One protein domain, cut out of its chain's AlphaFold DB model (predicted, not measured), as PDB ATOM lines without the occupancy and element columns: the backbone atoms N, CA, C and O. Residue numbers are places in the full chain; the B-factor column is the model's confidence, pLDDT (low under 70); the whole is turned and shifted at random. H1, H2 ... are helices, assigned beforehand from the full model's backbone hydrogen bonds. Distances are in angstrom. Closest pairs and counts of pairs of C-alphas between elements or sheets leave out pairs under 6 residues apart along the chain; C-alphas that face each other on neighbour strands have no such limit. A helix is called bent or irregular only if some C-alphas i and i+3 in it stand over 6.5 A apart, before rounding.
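AT A GLANCE: This is residues 13 to 138 of the 151 residues of an uncharacterized protein of Burkholderia sp. M701 (UniProt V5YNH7). A helical hairpin, H4 and H5, stands in the middle of this domain, with a group of helices on each side. On the H4 side H1, H2 and H3 gather round the short H6, which packs on H4; on the H5 side H8 and H9 pack on H5, and H7 is near the hairpin. The printed part has 126 residues, with nine named helices, H1 to H9 in that order along the chain, and no named strand; the class is all helix. The whole is compact, with a radius of gyration of the C-alphas of 14.6 A, and rounded, spanning 40 by 30 by 26 A.

IN THESE COORDINATES: H1, residues 14 to 25, begins at C-alpha 14 (139.768, 247.035, 81.736) and is 16.7 A long. H2 is residues 27 to 34. H3, residues 40 to 52, is 18.4 A long and neither bent nor irregular, but only just: C-alphas 45 and 48 are 6.1 A apart. H4, residues 54 to 68, is the longest at 21.0 A, and H5, residues 74 to 86, measures 18.3 A. H6 is residues 97 to 100, H7 104 to 109 and H8 116 to 124. H9, residues 130 to 138, ends at C-alpha 138 (172.183, 232.796, 83.799).

HOW THE PARTS SIT: H1 touches H6, with residues 20 to 24 of H1 alone; the closest C-alphas, of Asp 23 and Val 99, are 6.0 A apart. H1 and H4 only just touch, with 3 pairs of C-alphas within 8 A, closest at Arg 17 and Cys 58, 7.2 A, at a steep tilt of 64 degrees, opposite ways. H2 touches H6, closest at the C-alphas of Ala 31 and Thr 98, 5.8 A. H3 and H6 only just touch, with 3 pairs within 8 A, closest at the C-alphas of Ala 50 and Val 99, 7.6 A. H4 touches H6, closest at the C-alphas of Tyr 61 and Phe 100, 4.5 A. H4 and H5 form a helical hairpin: they touch at a shallow tilt of 27 degrees, opposite ways, closest at the C-alphas of Leu 56 and Arg 83, 6.9 A. H5 and H7 are near each other, with 5 pairs of C-alphas within 10 A. H5 touches H8 at a steep tilt of 55 degrees, the same way, closest at the C-alphas of Ile 78 and Val 119, 5.3 A. Residues 82 to 86 of H5 alone touch H9, about perpendicular at 78 degrees, closest at the C-alphas of Phe 85 and Val 132, 5.2 A. H2 and H8 are apart. Each O i to N i+4 pair is within hydrogen-bond range in H1, H2, H4, H5, H7, H8 and H9; H3 has 7 of 9, and H6 is too short for such a pair.

THE WHOLE: The C-alphas farthest apart, of Lys 32 and Gly 128, are 42.2 A apart. The printed part has no cut, and no link is long. The mean pLDDT of the printed part is 95.8, and no printed residue is under 70.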
ATOM      1  N   SER A  13     143.274 248.539  84.852       97.69
ATOM      2  CA  SER A  13     141.870 248.701  84.470       97.69
ATOM      3  C   SER A  13     141.540 247.960  83.169       97.69
ATOM      4  O   SER A  13     142.392 247.773  82.295       97.69
ATOM      5  N   ALA A  14     140.263 247.612  82.989       97.62
ATOM      6  CA  ALA A  14     139.768 247.035  81.736       97.62
ATOM      7  C   ALA A  14     140.058 247.942  80.525       97.62
ATOM      8  O   ALA A  14     140.397 247.451  79.449       97.62
ATOM      9  N   THR A  15     139.995 249.266  80.709       98.06
ATOM     10  CA  THR A  15     140.324 250.252  79.671       98.06
ATOM     11  C   THR A  15     141.797 250.191  79.276       98.06
ATOM     12  O   THR A  15     142.097 250.134  78.084       98.06
ATOM     13  N   GLN A  16     142.715 250.149  80.250       98.12
ATOM     14  CA  GLN A  16     144.152 249.999  79.985       98.12
ATOM     15  C   GLN A  16     144.438 248.682  79.269       98.12
ATOM     16  O   GLN A  16     145.097 248.675  78.236       98.12
ATOM     17  N   ARG A  17     143.871 247.577  79.756       98.38
ATOM     18  CA  ARG A  17     144.026 246.256  79.140       98.38
ATOM     19  C   ARG A  17     143.527 246.229  77.693       98.38
ATOM     20  O   ARG A  17     144.206 245.705  76.815       98.38
ATOM     21  N   ALA A  18     142.363 246.821  77.422       97.94
ATOM     22  CA  ALA A  18     141.827 246.927  76.067       97.94
ATOM     23  C   ALA A  18     142.707 247.803  75.161       97.94
ATOM     24  O   ALA A  18     142.871 247.484  73.985       97.94
ATOM     25  N   GLN A  19     143.282 248.881  75.698       97.81
ATOM     26  CA  GLN A  19     144.228 249.724  74.970       97.81
ATOM     27  C   GLN A  19     145.508 248.956  74.627       97.81
ATOM     28  O   GLN A  19     145.853 248.888  73.452       97.81
ATOM     29  N   LEU A  20     146.129 248.283  75.600       98.19
ATOM     30  CA  LEU A  20     147.315 247.449  75.377       98.19
ATOM     31  C   LEU A  20     147.051 246.348  74.348       98.19
ATOM     32  O   LEU A  20     147.906 246.064  73.518       98.19
ATOM     33  N   LYS A  21     145.852 245.755  74.348       98.06
ATOM     34  CA  LYS A  21     145.474 244.737  73.360       98.06
ATOM     35  C   LYS A  21     145.374 245.309  71.943       98.06
ATOM     36  O   LYS A  21     145.800 244.653  70.997       98.06
ATOM     37  N   ARG A  22     144.834 246.525  71.791       97.25
ATOM     38  CA  ARG A  22     144.839 247.240  70.503       97.25
ATOM     39  C   ARG A  22     146.262 247.589  70.077       97.25
ATOM     40  O   ARG A  22     146.620 247.345  68.931       97.25
ATOM     41  N   ASP A  23     147.073 248.093  70.998       97.62
ATOM     42  CA  ASP A  23     148.458 248.472  70.725       97.62
ATOM     43  C   ASP A  23     149.311 247.257  70.311       97.62
ATOM     44  O   ASP A  23     150.041 247.317  69.324       97.62
ATOM     45  N   ALA A  24     149.129 246.109  70.971       97.06
ATOM     46  CA  ALA A  24     149.767 244.838  70.618       97.06
ATOM     47  C   ALA A  24     149.349 244.288  69.242       97.06
ATOM     48  O   ALA A  24     150.081 243.499  68.651       97.06
ATOM     49  N   SER A  25     148.186 244.689  68.719       96.31
ATOM     50  CA  SER A  25     147.747 244.302  67.370       96.31
ATOM     51  C   SER A  25     148.301 245.203  66.258       96.31
ATOM     52  O   SER A  25     148.255 244.822  65.091       96.31
ATOM     53  N   ASP A  26     148.840 246.375  66.613       96.19
ATOM     54  CA  ASP A  26     149.375 247.385  65.695       96.19
ATOM     55  C   ASP A  26     150.641 248.025  66.293       96.19
ATOM     56  O   ASP A  26     150.629 249.162  66.779       96.19
ATOM     57  N   LEU A  27     151.754 247.282  66.293       95.75
ATOM     58  CA  LEU A  27     153.012 247.752  66.886       95.75
ATOM     59  C   LEU A  27     153.569 248.981  66.162       95.75
ATOM     60  O   LEU A  27     153.981 249.931  66.821       95.75
ATOM     61  N   TYR A  28     153.547 249.010  64.825       96.88
ATOM     62  CA  TYR A  28     154.040 250.165  64.066       96.88
ATOM     63  C   TYR A  28     153.217 251.426  64.331       96.88
ATOM     64  O   TYR A  28     153.783 252.501  64.551       96.88
ATOM     65  N   GLY A  29     151.885 251.323  64.346       96.81
ATOM     66  CA  GLY A  29     151.044 252.459  64.698       96.81
ATOM     67  C   GLY A  29     151.216 252.870  66.158       96.81
ATOM     68  O   GLY A  29     151.214 254.066  66.447       96.81
ATOM     69  N   THR A  30     151.438 251.922  67.071       97.25
ATOM     70  CA  THR A  30     151.765 252.209  68.478       97.25
ATOM     71  C   THR A  30     153.085 252.963  68.606       97.25
ATOM     72  O   THR A  30     153.111 254.019  69.238       97.25
ATOM     73  N   ALA A  31     154.152 252.486  67.959       96.62
ATOM     74  CA  ALA A  31     155.456 253.142  67.938       96.62
ATOM     75  C   ALA A  31     155.334 254.581  67.423       96.62
ATOM     76  O   ALA A  31     155.771 255.518  68.087       96.62
ATOM     77  N   LYS A  32     154.610 254.777  66.313       96.62
ATOM     78  CA  LYS A  32     154.322 256.107  65.765       96.62
ATOM     79  C   LYS A  32     153.562 257.002  66.752       96.62
ATOM     80  O   LYS A  32     153.920 258.167  66.892       96.62
ATOM     81  N   ARG A  33     152.528 256.490  67.433       96.00
ATOM     82  CA  ARG A  33     151.754 257.252  68.437       96.00
ATOM     83  C   ARG A  33     152.602 257.648  69.648       96.00
ATOM     84  O   ARG A  33     152.399 258.731  70.185       96.00
ATOM     85  N   LYS A  34     153.528 256.783  70.064       94.50
ATOM     86  CA  LYS A  34     154.427 257.015  71.206       94.50
ATOM     87  C   LYS A  34     155.701 257.787  70.848       94.50
ATOM     88  O   LYS A  34     156.423 258.187  71.751       94.50
ATOM     89  N   GLY A  35     155.969 258.021  69.562       93.50
ATOM     90  CA  GLY A  35     157.191 258.686  69.105       93.50
ATOM     91  C   GLY A  35     158.442 257.806  69.193       93.50
ATOM     92  O   GLY A  35     159.549 258.333  69.250       93.50
ATOM     93  N   ASN A  36     158.273 256.483  69.200       92.06
ATOM     94  CA  ASN A  36     159.373 255.526  69.228       92.06
ATOM     95  C   ASN A  36     159.775 255.125  67.805       92.06
ATOM     96  O   ASN A  36     158.924 254.935  66.931       92.06
ATOM     97  N   THR A  37     161.074 254.930  67.593       91.25
ATOM     98  CA  THR A  37     161.571 254.218  66.413       91.25
ATOM     99  C   THR A  37     161.394 252.725  66.655       91.25
ATOM    100  O   THR A  37     161.896 252.211  67.647       91.25
ATOM    101  N   LEU A  38     160.682 252.047  65.757       93.75
ATOM    102  CA  LEU A  38     160.557 250.592  65.749       93.75
ATOM    103  C   LEU A  38     161.023 250.090  64.391       93.75
ATOM    104  O   LEU A  38     160.344 250.308  63.381       93.75
ATOM    105  N   ASP A  39     162.187 249.452  64.356       93.94
ATOM    106  CA  ASP A  39     162.687 248.861  63.126       93.94
ATOM    107  C   ASP A  39     162.097 247.455  62.888       93.94
ATOM    108  O   ASP A  39     161.241 246.953  63.624       93.94
ATOM    109  N   ARG A  40     162.495 246.818  61.784       94.12
ATOM    110  CA  ARG A  40     161.994 245.483  61.425       94.12
ATOM    111  C   ARG A  40     162.491 244.392  62.377       94.12
ATOM    112  O   ARG A  40     161.777 243.409  62.574       94.12
ATOM    113  N   TRP A  41     163.703 244.528  62.903       92.88
ATOM    114  CA  TRP A  41     164.289 243.569  63.831       92.88
ATOM    115  C   TRP A  41     163.574 243.633  65.179       92.88
ATOM    116  O   TRP A  41     163.104 242.602  65.663       92.88
ATOM    117  N   ASP A  42     163.385 244.839  65.708       93.56
ATOM    118  CA  ASP A  42     162.651 245.085  66.945       93.56
ATOM    119  C   ASP A  42     161.213 244.590  66.827       93.56
ATOM    120  O   ASP A  42     160.755 243.808  67.657       93.56
ATOM    121  N   HIS A  43     160.522 244.916  65.728       95.50
ATOM    122  CA  HIS A  43     159.184 244.381  65.469       95.50
ATOM    123  C   HIS A  43     159.174 242.843  65.450       95.50
ATOM    124  O   HIS A  43     158.254 242.214  65.975       95.50
ATOM    125  N   GLY A  44     160.186 242.219  64.837       94.50
ATOM    126  CA  GLY A  44     160.333 240.764  64.784       94.50
ATOM    127  C   GLY A  44     160.472 240.109  66.162       94.50
ATOM    128  O   GLY A  44     160.099 238.947  66.313       94.50
ATOM    129  N   GLN A  45     160.954 240.848  67.164       94.75
ATOM    130  CA  GLN A  45     161.089 240.373  68.540       94.75
ATOM    131  C   GLN A  45     159.911 240.764  69.439       94.75
ATOM    132  O   GLN A  45     159.461 239.942  70.238       94.75
ATOM    133  N   GLU A  46     159.400 241.988  69.303       97.19
ATOM    134  CA  GLU A  46     158.314 242.512  70.132       97.19
ATOM    135  C   GLU A  46     156.950 241.914  69.764       97.19
ATOM    136  O   GLU A  46     156.148 241.628  70.651       97.19
ATOM    137  N   ALA A  47     156.666 241.675  68.478       95.88
ATOM    138  CA  ALA A  47     155.353 241.172  68.070       95.88
ATOM    139  C   ALA A  47     155.052 239.758  68.617       95.88
ATOM    140  O   ALA A  47     153.963 239.564  69.166       95.88
ATOM    141  N   PRO A  48     155.975 238.773  68.547       96.12
ATOM    142  CA  PRO A  48     155.773 237.487  69.212       96.12
ATOM    143  C   PRO A  48     155.648 237.633  70.729       96.12
ATOM    144  O   PRO A  48     154.748 237.043  71.312       96.12
ATOM    145  N   ALA A  49     156.478 238.465  71.368       95.56
ATOM    146  CA  ALA A  49     156.420 238.670  72.815       95.56
ATOM    147  C   ALA A  49     155.070 239.256  73.267       95.56
ATOM    148  O   ALA A  49     154.462 238.758  74.213       95.56
ATOM    149  N   ALA A  50     154.548 240.256  72.553       95.25
ATOM    150  CA  ALA A  50     153.248 240.852  72.843       95.25
ATOM    151  C   ALA A  50     152.079 239.880  72.620       95.25
ATOM    152  O   ALA A  50     151.073 239.967  73.326       95.25
ATOM    153  N   ARG A  51     152.201 238.950  71.665       95.31
ATOM    154  CA  ARG A  51     151.187 237.925  71.382       95.31
ATOM    155  C   ARG A  51     151.232 236.777  72.390       95.31
ATOM    156  O   ARG A  51     150.200 236.416  72.948       95.31
ATOM    157  N   ASP A  52     152.416 236.216  72.603       96.56
ATOM    158  CA  ASP A  52     152.621 234.959  73.328       96.56
ATOM    159  C   ASP A  52     152.710 235.194  74.846       96.56
ATOM    160  O   ASP A  52     152.356 234.324  75.639       96.56
ATOM    161  N   HIS A  53     153.093 236.407  75.261       97.06
ATOM    162  CA  HIS A  53     153.251 236.803  76.659       97.06
ATOM    163  C   HIS A  53     152.450 238.066  77.006       97.06
ATOM    164  O   HIS A  53     152.903 238.905  77.785       97.06
ATOM    165  N   PHE A  54     151.240 238.216  76.455       97.69
ATOM    166  CA  PHE A  54     150.424 239.420  76.658       97.69
ATOM    167  C   PHE A  54     150.174 239.746  78.141       97.69
ATOM    168  O   PHE A  54     150.279 240.903  78.549       97.69
ATOM    169  N   GLU A  55     149.863 238.736  78.960       98.06
ATOM    170  CA  GLU A  55     149.597 238.952  80.388       98.06
ATOM    171  C   GLU A  55     150.851 239.382  81.149       98.06
ATOM    172  O   GLU A  55     150.803 240.309  81.955       98.06
ATOM    173  N   LEU A  56     151.996 238.768  80.844       98.19
ATOM    174  CA  LEU A  56     153.286 239.217  81.359       98.19
ATOM    175  C   LEU A  56     153.546 240.669  80.945       98.19
ATOM    176  O   LEU A  56     153.881 241.485  81.794       98.19
ATOM    177  N   GLY A  57     153.301 241.022  79.681       98.38
ATOM    178  CA  GLY A  57     153.371 242.404  79.210       98.38
ATOM    179  C   GLY A  57     152.495 243.357  80.031       98.38
ATOM    180  O   GLY A  57     152.939 244.441  80.401       98.38
ATOM    181  N   CYS A  58     151.278 242.951  80.403       98.62
ATOM    182  CA  CYS A  58     150.406 243.750  81.267       98.62
ATOM    183  C   CYS A  58     150.999 243.966  82.672       98.62
ATOM    184  O   CYS A  58     150.897 245.071  83.211       98.62
ATOM    185  N   TRP A  59     151.646 242.948  83.249       98.44
ATOM    186  CA  TRP A  59     152.382 243.077  84.512       98.44
ATOM    187  C   TRP A  59     153.578 244.020  84.391       98.44
ATOM    188  O   TRP A  59     153.763 244.881  85.250       98.44
ATOM    189  N   LEU A  60     154.348 243.910  83.306       98.44
ATOM    190  CA  LEU A  60     155.484 244.788  83.028       98.44
ATOM    191  C   LEU A  60     155.039 246.244  82.851       98.44
ATOM    192  O   LEU A  60     155.641 247.147  83.427       98.44
ATOM    193  N   TYR A  61     153.928 246.473  82.146       98.44
ATOM    194  CA  TYR A  61     153.314 247.794  82.038       98.44
ATOM    195  C   TYR A  61     152.912 248.347  83.406       98.44
ATOM    196  O   TYR A  61     153.231 249.497  83.715       98.44
ATOM    197  N   TYR A  62     152.233 247.543  84.235       98.12
ATOM    198  CA  TYR A  62     151.846 247.944  85.589       98.12
ATOM    199  C   TYR A  62     153.067 248.332  86.429       98.12
ATOM    200  O   TYR A  62     153.080 249.412  87.021       98.12
ATOM    201  N   PHE A  63     154.114 247.505  86.410       97.75
ATOM    202  CA  PHE A  63     155.373 247.798  87.084       97.75
ATOM    203  C   PHE A  63     155.987 249.114  86.610       97.75
ATOM    204  O   PHE A  63     156.307 249.958  87.443       97.75
ATOM    205  N   THR A  64     156.076 249.343  85.296       97.50
ATOM    206  CA  THR A  64     156.599 250.602  84.755       97.50
ATOM    207  C   THR A  64     155.797 251.811  85.249       97.50
ATOM    208  O   THR A  64     156.390 252.849  85.548       97.50
ATOM    209  N   GLN A  65     154.466 251.707  85.372       97.12
ATOM    210  CA  GLN A  65     153.659 252.796  85.939       97.12
ATOM    211  C   GLN A  65     153.977 253.024  87.424       97.12
ATOM    212  O   GLN A  65     154.187 254.168  87.827       97.12
ATOM    213  N   CYS A  66     154.063 251.955  88.222       96.12
ATOM    214  CA  CYS A  66     154.427 252.042  89.637       96.12
ATOM    215  C   CYS A  66     155.811 252.667  89.830       96.12
ATOM    216  O   CYS A  66     155.928 253.626  90.594       96.12
ATOM    217  N   TYR A  67     156.810 252.202  89.078       94.75
ATOM    218  CA  TYR A  67     158.177 252.719  89.096       94.75
ATOM    219  C   TYR A  67     158.227 254.217  88.770       94.75
ATOM    220  O   TYR A  67     158.785 255.008  89.525       94.75
ATOM    221  N   ARG A  68     157.560 254.649  87.690       94.19
ATOM    222  CA  ARG A  68     157.486 256.076  87.317       94.19
ATOM    223  C   ARG A  68     156.833 256.942  88.398       94.19
ATOM    224  O   ARG A  68     157.163 258.118  88.505       94.19
ATOM    225  N   SER A  69     155.911 256.375  89.176       94.81
ATOM    226  CA  SER A  69     155.265 257.059  90.303       94.81
ATOM    227  C   SER A  69     156.005 256.934  91.642       94.81
ATOM    228  O   SER A  69     155.534 257.502  92.621       94.81
ATOM    229  N   GLY A  70     157.129 256.208  91.708       92.00
ATOM    230  CA  GLY A  70     157.848 255.940  92.961       92.00
ATOM    231  C   GLY A  70     157.074 255.051  93.942       92.00
ATOM    232  O   GLY A  70     157.221 255.186  95.153       92.00
ATOM    233  N   HIS A  71     156.203 254.183  93.425       93.19
ATOM    234  CA  HIS A  71     155.353 253.276  94.205       93.19
ATOM    235  C   HIS A  71     155.666 251.799  93.941       93.19
ATOM    236  O   HIS A  71     154.882 250.922  94.313       93.19
ATOM    237  N   ASP A  72     156.760 251.492  93.247       92.06
ATOM    238  CA  ASP A  72     157.200 250.114  93.118       92.06
ATOM    239  C   ASP A  72     157.701 249.600  94.472       92.06
ATOM    240  O   ASP A  72     158.439 250.253  95.203       92.06
ATOM    241  N   THR A  73     157.226 248.416  94.840       94.31
ATOM    242  CA  THR A  73     157.574 247.774  96.107       94.31
ATOM    243  C   THR A  73     158.576 246.659  95.857       94.31
ATOM    244  O   THR A  73     158.643 246.111  94.755       94.31
ATOM    245  N   LEU A  74     159.319 246.272  96.896       95.12
ATOM    246  CA  LEU A  74     160.201 245.106  96.839       95.12
ATOM    247  C   LEU A  74     159.439 243.838  96.406       95.12
ATOM    248  O   LEU A  74     159.921 243.102  95.550       95.12
ATOM    249  N   GLU A  75     158.225 243.615  96.930       95.06
ATOM    250  CA  GLU A  75     157.379 242.471  96.544       95.06
ATOM    251  C   GLU A  75     157.049 242.494  95.047       95.06
ATOM    252  O   GLU A  75     157.185 241.477  94.369       95.06
ATOM    253  N   LEU A  76     156.659 243.657  94.511       95.88
ATOM    254  CA  LEU A  76     156.365 243.797  93.088       95.88
ATOM    255  C   LEU A  76     157.613 243.539  92.236       95.88
ATOM    256  O   LEU A  76     157.534 242.833  91.238       95.88
ATOM    257  N   ARG A  77     158.769 244.069  92.640       96.94
ATOM    258  CA  ARG A  77     160.051 243.846  91.958       96.94
ATOM    259  C   ARG A  77     160.431 242.365  91.903       96.94
ATOM    260  O   ARG A  77     160.754 241.867  90.826       96.94
ATOM    261  N   ILE A  78     160.312 241.653  93.024       96.88
ATOM    262  CA  ILE A  78     160.510 240.196  93.089       96.88
ATOM    263  C   ILE A  78     159.530 239.480  92.151       96.88
ATOM    264  O   ILE A  78     159.941 238.628  91.365       96.88
ATOM    265  N   ASP A  79     158.244 239.832  92.194       97.06
ATOM    266  CA  ASP A  79     157.224 239.171  91.377       97.06
ATOM    267  C   ASP A  79     157.442 239.388  89.871       97.06
ATOM    268  O   ASP A  79     157.269 238.456  89.086       97.06
ATOM    269  N   ILE A  80     157.892 240.574  89.453       97.62
ATOM    270  CA  ILE A  80     158.219 240.849  88.048       97.62
ATOM    271  C   ILE A  80     159.364 239.964  87.557       97.62
ATOM    272  O   ILE A  80     159.229 239.330  86.508       97.62
ATOM    273  N   VAL A  81     160.458 239.860  88.317       97.75
ATOM    274  CA  VAL A  81     161.582 238.988  87.936       97.75
ATOM    275  C   VAL A  81     161.150 237.524  87.931       97.75
ATOM    276  O   VAL A  81     161.452 236.799  86.985       97.75
ATOM    277  N   ARG A  82     160.364 237.097  88.926       97.25
ATOM    278  CA  ARG A  82     159.798 235.745  88.982       97.25
ATOM    279  C   ARG A  82     159.003 235.428  87.717       97.25
ATOM    280  O   ARG A  82     159.221 234.385  87.111       97.25
ATOM    281  N   ARG A  83     158.091 236.312  87.301       97.75
ATOM    282  CA  ARG A  83     157.258 236.105  86.104       97.75
ATOM    283  C   ARG A  83     158.079 236.087  84.818       97.75
ATOM    284  O   ARG A  83     157.797 235.270  83.946       97.75
ATOM    285  N   LEU A  84     159.088 236.953  84.711       98.06
ATOM    286  CA  LEU A  84     160.036 236.946  83.596       98.06
ATOM    287  C   LEU A  84     160.773 235.603  83.513       98.06
ATOM    288  O   LEU A  84     160.785 234.975  82.456       98.06
ATOM    289  N   PHE A  85     161.301 235.109  84.633       97.69
ATOM    290  CA  PHE A  85     162.016 233.833  84.665       97.69
ATOM    291  C   PHE A  85     161.100 232.653  84.370       97.69
ATOM    292  O   PHE A  85     161.455 231.832  83.539       97.69
ATOM    293  N   LEU A  86     159.895 232.603  84.949       96.75
ATOM    294  CA  LEU A  86     158.899 231.566  84.645       96.75
ATOM    295  C   LEU A  86     158.499 231.533  83.161       96.75
ATOM    296  O   LEU A  86     158.105 230.488  82.655       96.75
ATOM    297  N   ALA A  87     158.615 232.658  82.451       95.81
ATOM    298  CA  ALA A  87     158.415 232.732  81.006       95.81
ATOM    299  C   ALA A  87     159.680 232.395  80.185       95.81
ATOM    300  O   ALA A  87     159.649 232.481  78.959       95.81
ATOM    301  N   GLY A  88     160.791 232.033  80.834       95.75
ATOM    302  CA  GLY A  88     162.087 231.766  80.201       95.75
ATOM    303  C   GLY A  88     162.827 233.024  79.730       95.75
ATOM    304  O   GLY A  88     163.713 232.941  78.882       95.75
ATOM    305  N   LEU A  89     162.455 234.203  80.239       95.94
ATOM    306  CA  LEU A  89     162.969 235.505  79.811       95.94
ATOM    307  C   LEU A  89     163.919 236.077  80.867       95.94
ATOM    308  O   LEU A  89     163.522 236.889  81.697       95.94
ATOM    309  N   HIS A  90     165.188 235.665  80.844       93.50
ATOM    310  CA  HIS A  90     166.167 236.117  81.847       93.50
ATOM    311  C   HIS A  90     166.709 237.521  81.558       93.50
ATOM    312  O   HIS A  90     166.921 238.295  82.481       93.50
ATOM    313  N   SER A  91     166.879 237.865  80.280       89.62
ATOM    314  CA  SER A  91     167.201 239.218  79.821       89.62
ATOM    315  C   SER A  91     166.188 239.624  78.743       89.62
ATOM    316  O   SER A  91     166.342 239.260  77.573       89.62
ATOM    317  N   PRO A  92     165.085 240.298  79.120       92.62
ATOM    318  CA  PRO A  92     164.021 240.638  78.179       92.62
ATOM    319  C   PRO A  92     164.435 241.720  77.171       92.62
ATOM    320  O   PRO A  92     163.774 241.860  76.141       92.62
ATOM    321  N   GLY A  93     165.514 242.469  77.437       93.75
ATOM    322  CA  GLY A  93     165.956 243.586  76.602       93.75
ATOM    323  C   GLY A  93     164.793 244.531  76.297       93.75
ATOM    324  O   GLY A  93     164.075 244.949  77.200       93.75
ATOM    325  N   TYR A  94     164.559 244.802  75.013       95.00
ATOM    326  CA  TYR A  94     163.468 245.660  74.538       95.00
ATOM    327  C   TYR A  94     162.234 244.895  74.024       95.00
ATOM    328  O   TYR A  94     161.353 245.495  73.418       95.00
ATOM    329  N   LYS A  95     162.106 243.584  74.301       96.44
ATOM    330  CA  LYS A  95     160.998 242.733  73.798       96.44
ATOM    331  C   LYS A  95     159.589 243.203  74.192       96.44
ATOM    332  O   LYS A  95     158.619 242.760  73.586       96.44
ATOM    333  N   PHE A  96     159.466 244.055  75.208       97.69
ATOM    334  CA  PHE A  96     158.188 244.558  75.727       97.69
ATOM    335  C   PHE A  96     158.098 246.091  75.694       97.69
ATOM    336  O   PHE A  96     157.235 246.680  76.349       97.69
ATOM    337  N   PHE A  97     158.980 246.761  74.953       97.25
ATOM    338  CA  PHE A  97     159.153 248.202  75.084       97.25
ATOM    339  C   PHE A  97     158.027 249.004  74.432       97.25
ATOM    340  O   PHE A  97     157.391 249.826  75.088       97.25
ATOM    341  N   THR A  98     157.728 248.763  73.158       97.31
ATOM    342  CA  THR A  98     156.818 249.612  72.381       97.31
ATOM    343  C   THR A  98     155.407 249.611  72.952       97.31
ATOM    344  O   THR A  98     154.772 250.661  73.051       97.31
ATOM    345  N   VAL A  99     154.895 248.450  73.359       97.56
ATOM    346  CA  VAL A  99     153.524 248.333  73.879       97.56
ATOM    347  C   VAL A  99     153.484 248.579  75.386       97.56
ATOM    348  O   VAL A  99     152.676 249.391  75.845       97.56
ATOM    349  N   PHE A 100     154.371 247.937  76.146       98.12
ATOM    350  CA  PHE A 100     154.287 247.873  77.607       98.12
ATOM    351  C   PHE A 100     155.251 248.821  78.331       98.12
ATOM    352  O   PHE A 100     155.248 248.862  79.558       98.12
ATOM    353  N   ASP A 101     156.030 249.620  77.596       96.50
ATOM    354  CA  ASP A 101     157.019 250.567  78.127       96.50
ATOM    355  C   ASP A 101     158.077 249.909  79.035       96.50
ATOM    356  O   ASP A 101     158.617 250.552  79.937       96.50
ATOM    357  N   PHE A 102     158.363 248.622  78.833       97.94
ATOM    358  CA  PHE A 102     159.345 247.889  79.626       97.94
ATOM    359  C   PHE A 102     160.550 247.516  78.765       97.94
ATOM    360  O   PHE A 102     160.428 246.732  77.821       97.94
ATOM    361  N   GLY A 103     161.705 248.096  79.088       95.50
ATOM    362  CA  GLY A 103     162.985 247.802  78.447       95.50
ATOM    363  C   GLY A 103     164.091 247.495  79.455       95.50
ATOM    364  O   GLY A 103     163.851 247.400  80.660       95.50
ATOM    365  N   GLU A 104     165.323 247.416  78.954       93.81
ATOM    366  CA  GLU A 104     166.534 247.135  79.740       93.81
ATOM    367  C   GLU A 104     166.662 248.059  80.958       93.81
ATOM    368  O   GLU A 104     166.788 247.587  82.081       93.81
ATOM    369  N   ARG A 105     166.444 249.371  80.783       93.44
ATOM    370  CA  ARG A 105     166.508 250.336  81.892       93.44
ATOM    371  C   ARG A 105     165.539 250.015  83.035       93.44
ATOM    372  O   ARG A 105     165.886 250.227  84.195       93.44
ATOM    373  N   GLN A 106     164.319 249.569  82.719       95.62
ATOM    374  CA  GLN A 106     163.328 249.187  83.729       95.62
ATOM    375  C   GLN A 106     163.735 247.886  84.413       95.62
ATOM    376  O   GLN A 106     163.583 247.777  85.626       95.62
ATOM    377  N   PHE A 107     164.284 246.930  83.665       96.88
ATOM    378  CA  PHE A 107     164.802 245.692  84.232       96.88
ATOM    379  C   PHE A 107     165.969 245.961  85.194       96.88
ATOM    380  O   PHE A 107     165.911 245.536  86.343       96.88
ATOM    381  N   ASP A 108     166.958 246.756  84.790       94.94
ATOM    382  CA  ASP A 108     168.104 247.105  85.637       94.94
ATOM    383  C   ASP A 108     167.670 247.859  86.898       94.94
ATOM    384  O   ASP A 108     168.141 247.580  88.003       94.94
ATOM    385  N   SER A 109     166.686 248.760  86.771       94.19
ATOM    386  CA  SER A 109     166.162 249.516  87.916       94.19
ATOM    387  C   SER A 109     165.539 248.645  89.008       94.19
ATOM    388  O   SER A 109     165.387 249.115  90.133       94.19
ATOM    389  N   ILE A 110     165.212 247.379  88.719       96.25
ATOM    390  CA  ILE A 110     164.758 246.428  89.736       96.25
ATOM    391  C   ILE A 110     165.874 246.166  90.758       96.25
ATOM    392  O   ILE A 110     165.588 245.998  91.943       96.25
ATOM    393  N   PHE A 111     167.135 246.158  90.326       95.00
ATOM    394  CA  PHE A 111     168.288 245.810  91.159       95.00
ATOM    395  C   PHE A 111     169.101 247.038  91.600       95.00
ATOM    396  O   PHE A 111     169.806 246.990  92.603       95.00
ATOM    397  N   GLU A 112     168.980 248.173  90.916       92.00
ATOM    398  CA  GLU A 112     169.776 249.379  91.200       92.00
ATOM    399  C   GLU A 112     169.282 250.239  92.384       92.00
ATOM    400  O   GLU A 112     169.805 251.327  92.616       92.00
ATOM    401  N   GLN A 113     168.311 249.775  93.180       87.25
ATOM    402  CA  GLN A 113     167.749 250.544  94.309       87.25
ATOM    403  C   GLN A 113     168.523 250.395  95.633       87.25
ATOM    404  O   GLN A 113     168.067 250.842  96.683       87.25
ATOM    405  N   GLY A 114     169.706 249.772  95.606       88.69
ATOM    406  CA  GLY A 114     170.534 249.532  96.798       88.69
ATOM    407  C   GLY A 114     170.121 248.307  97.624       88.69
ATOM    408  O   GLY A 114     170.776 247.982  98.610       88.69
ATOM    409  N   ASP A 115     169.084 247.588  97.199       91.56
ATOM    410  CA  ASP A 115     168.540 246.402  97.859       91.56
ATOM    411  C   ASP A 115     168.468 245.175  96.929       91.56
ATOM    412  O   ASP A 115     167.712 244.238  97.185       91.56
ATOM    413  N   ALA A 116     169.310 245.129  95.888       93.62
ATOM    414  CA  ALA A 116     169.409 244.008  94.943       93.62
ATOM    415  C   ALA A 116     169.432 242.636  95.634       93.62
ATOM    416  O   ALA A 116     168.754 241.703  95.207       93.62
ATOM    417  N   LYS A 117     170.182 242.522  96.739       94.50
ATOM    418  CA  LYS A 117     170.265 241.290  97.532       94.50
ATOM    419  C   LYS A 117     168.896 240.833  98.029       94.50
ATOM    420  O   LYS A 117     168.606 239.650  97.979       94.50
ATOM    421  N   GLN A 118     168.044 241.755  98.470       95.38
ATOM    422  CA  GLN A 118     166.708 241.426  98.969       95.38
ATOM    423  C   GLN A 118     165.798 240.921  97.846       95.38
ATOM    424  O   GLN A 118     165.006 240.009  98.074       95.38
ATOM    425  N   VAL A 119     165.943 241.456  96.628       96.19
ATOM    426  CA  VAL A 119     165.236 240.938  95.446       96.19
ATOM    427  C   VAL A 119     165.673 239.502  95.150       96.19
ATOM    428  O   VAL A 119     164.829 238.624  94.987       96.19
ATOM    429  N   ILE A 120     166.986 239.247  95.125       96.00
ATOM    430  CA  ILE A 120     167.550 237.916  94.851       96.00
ATOM    431  C   ILE A 120     167.116 236.913  95.929       96.00
ATOM    432  O   ILE A 120     166.613 235.842  95.596       96.00
ATOM    433  N   GLU A 121     167.231 237.267  97.209       95.19
ATOM    434  CA  GLU A 121     166.784 236.414  98.319       95.19
ATOM    435  C   GLU A 121     165.275 236.144  98.260       95.19
ATOM    436  O   GLU A 121     164.836 235.007  98.433       95.19
ATOM    437  N   GLY A 122     164.473 237.155  97.918       94.81
ATOM    438  CA  GLY A 122     163.035 237.000  97.714       94.81
ATOM    439  C   GLY A 122     162.670 236.046  96.573       94.81
ATOM    440  O   GLY A 122     161.641 235.377  96.641       94.81
ATOM    441  N   LEU A 123     163.516 235.925  95.546       95.44
ATOM    442  CA  LEU A 123     163.311 234.976  94.448       95.44
ATOM    443  C   LEU A 123     163.627 233.525  94.830       95.44
ATOM    444  O   LEU A 123     163.115 232.604  94.190       95.44
ATOM    445  N   ARG A 124     164.429 233.287  95.876       94.69
ATOM    446  CA  ARG A 124     164.888 231.932  96.231       94.69
ATOM    447  C   ARG A 124     163.776 230.977  96.604       94.69
ATOM    448  O   ARG A 124     163.878 229.783  96.338       94.69
ATOM    449  N   VAL A 125     162.694 231.495  97.181       93.12
ATOM    450  CA  VAL A 125     161.524 230.681  97.542       93.12
ATOM    451  C   VAL A 125     160.901 229.992  96.320       93.12
ATOM    452  O   VAL A 125     160.156 229.028  96.472       93.12
ATOM    453  N   PHE A 126     161.241 230.442  95.106       94.38
ATOM    454  CA  PHE A 126     160.771 229.888  93.839       94.38
ATOM    455  C   PHE A 126     161.788 228.966  93.136       94.38
ATOM    456  O   PHE A 126     161.498 228.499  92.038       94.38
ATOM    457  N   LEU A 127     162.932 228.623  93.749       94.31
ATOM    458  CA  LEU A 127     163.957 227.727  93.162       94.31
ATOM    459  C   LEU A 127     163.489 226.277  92.918       94.31
ATOM    460  O   LEU A 127     164.178 225.486  92.261       94.31
ATOM    461  N   GLY A 128     162.298 225.924  93.413       91.75
ATOM    462  CA  GLY A 128     161.599 224.704  93.012       91.75
ATOM    463  C   GLY A 128     161.248 224.673  91.517       91.75
ATOM    464  O   GLY A 128     161.207 223.590  90.938       91.75
ATOM    465  N   SER A 129     161.062 225.833  90.875       95.50
ATOM    466  CA  SER A 129     160.904 225.948  89.417       95.50
ATOM    467  C   SER A 129     162.260 225.849  88.716       95.50
ATOM    468  O   SER A 129     163.237 226.497  89.099       95.50
ATOM    469  N   GLU A 130     162.310 225.037  87.659       96.12
ATOM    470  CA  GLU A 130     163.498 224.896  86.815       96.12
ATOM    471  C   GLU A 130     163.821 226.203  86.081       96.12
ATOM    472  O   GLU A 130     164.983 226.573  85.947       96.12
ATOM    473  N   GLU A 131     162.799 226.930  85.645       97.06
ATOM    474  CA  GLU A 131     162.924 228.193  84.926       97.06
ATOM    475  C   GLU A 131     163.534 229.285  85.812       97.06
ATOM    476  O   GLU A 131     164.459 229.982  85.399       97.06
ATOM    477  N   VAL A 132     163.089 229.381  87.070       96.31
ATOM    478  CA  VAL A 132     163.693 230.307  88.039       96.31
ATOM    479  C   VAL A 132     165.147 229.930  88.320       96.31
ATOM    480  O   VAL A 132     166.008 230.810  88.342       96.31
ATOM    481  N   ARG A 133     165.449 228.634  88.474       96.75
ATOM    482  CA  ARG A 133     166.825 228.151  88.671       96.75
ATOM    483  C   ARG A 133     167.736 228.512  87.498       96.75
ATOM    484  O   ARG A 133     168.826 229.029  87.723       96.75
ATOM    485  N   LYS A 134     167.269 228.332  86.260       97.12
ATOM    486  CA  LYS A 134     167.996 228.752  85.049       97.12
ATOM    487  C   LYS A 134     168.241 230.258  85.013       97.12
ATOM    488  O   LYS A 134     169.281 230.687  84.525       97.12
ATOM    489  N   GLY A 135     167.317 231.056  85.543       96.81
ATOM    490  CA  GLY A 135     167.524 232.489  85.731       96.81
ATOM    491  C   GLY A 135     168.684 232.789  86.685       96.81
ATOM    492  O   GLY A 135     169.565 233.572  86.340       96.81
ATOM    493  N   PHE A 136     168.749 232.118  87.841       97.25
ATOM    494  CA  PHE A 136     169.888 232.245  88.763       97.25
ATOM    495  C   PHE A 136     171.209 231.838  88.098       97.25
ATOM    496  O   PHE A 136     172.185 232.580  88.177       97.25
ATOM    497  N   GLU A 137     171.226 230.700  87.400       96.38
ATOM    498  CA  GLU A 137     172.401 230.217  86.664       96.38
ATOM    499  C   GLU A 137     172.851 231.214  85.586       96.38
ATOM    500  O   GLU A 137     174.043 231.499  85.479       96.38
ATOM    501  N   TYR A 138     171.908 231.794  84.834       96.62
ATOM    502  CA  TYR A 138     172.183 232.796  83.799       96.62
ATOM    503  C   TYR A 138     172.916 234.023  84.358       96.62
ATOM    504  O   TYR A 138     173.843 234.525  83.725       96.62
TER     505      TYR A 138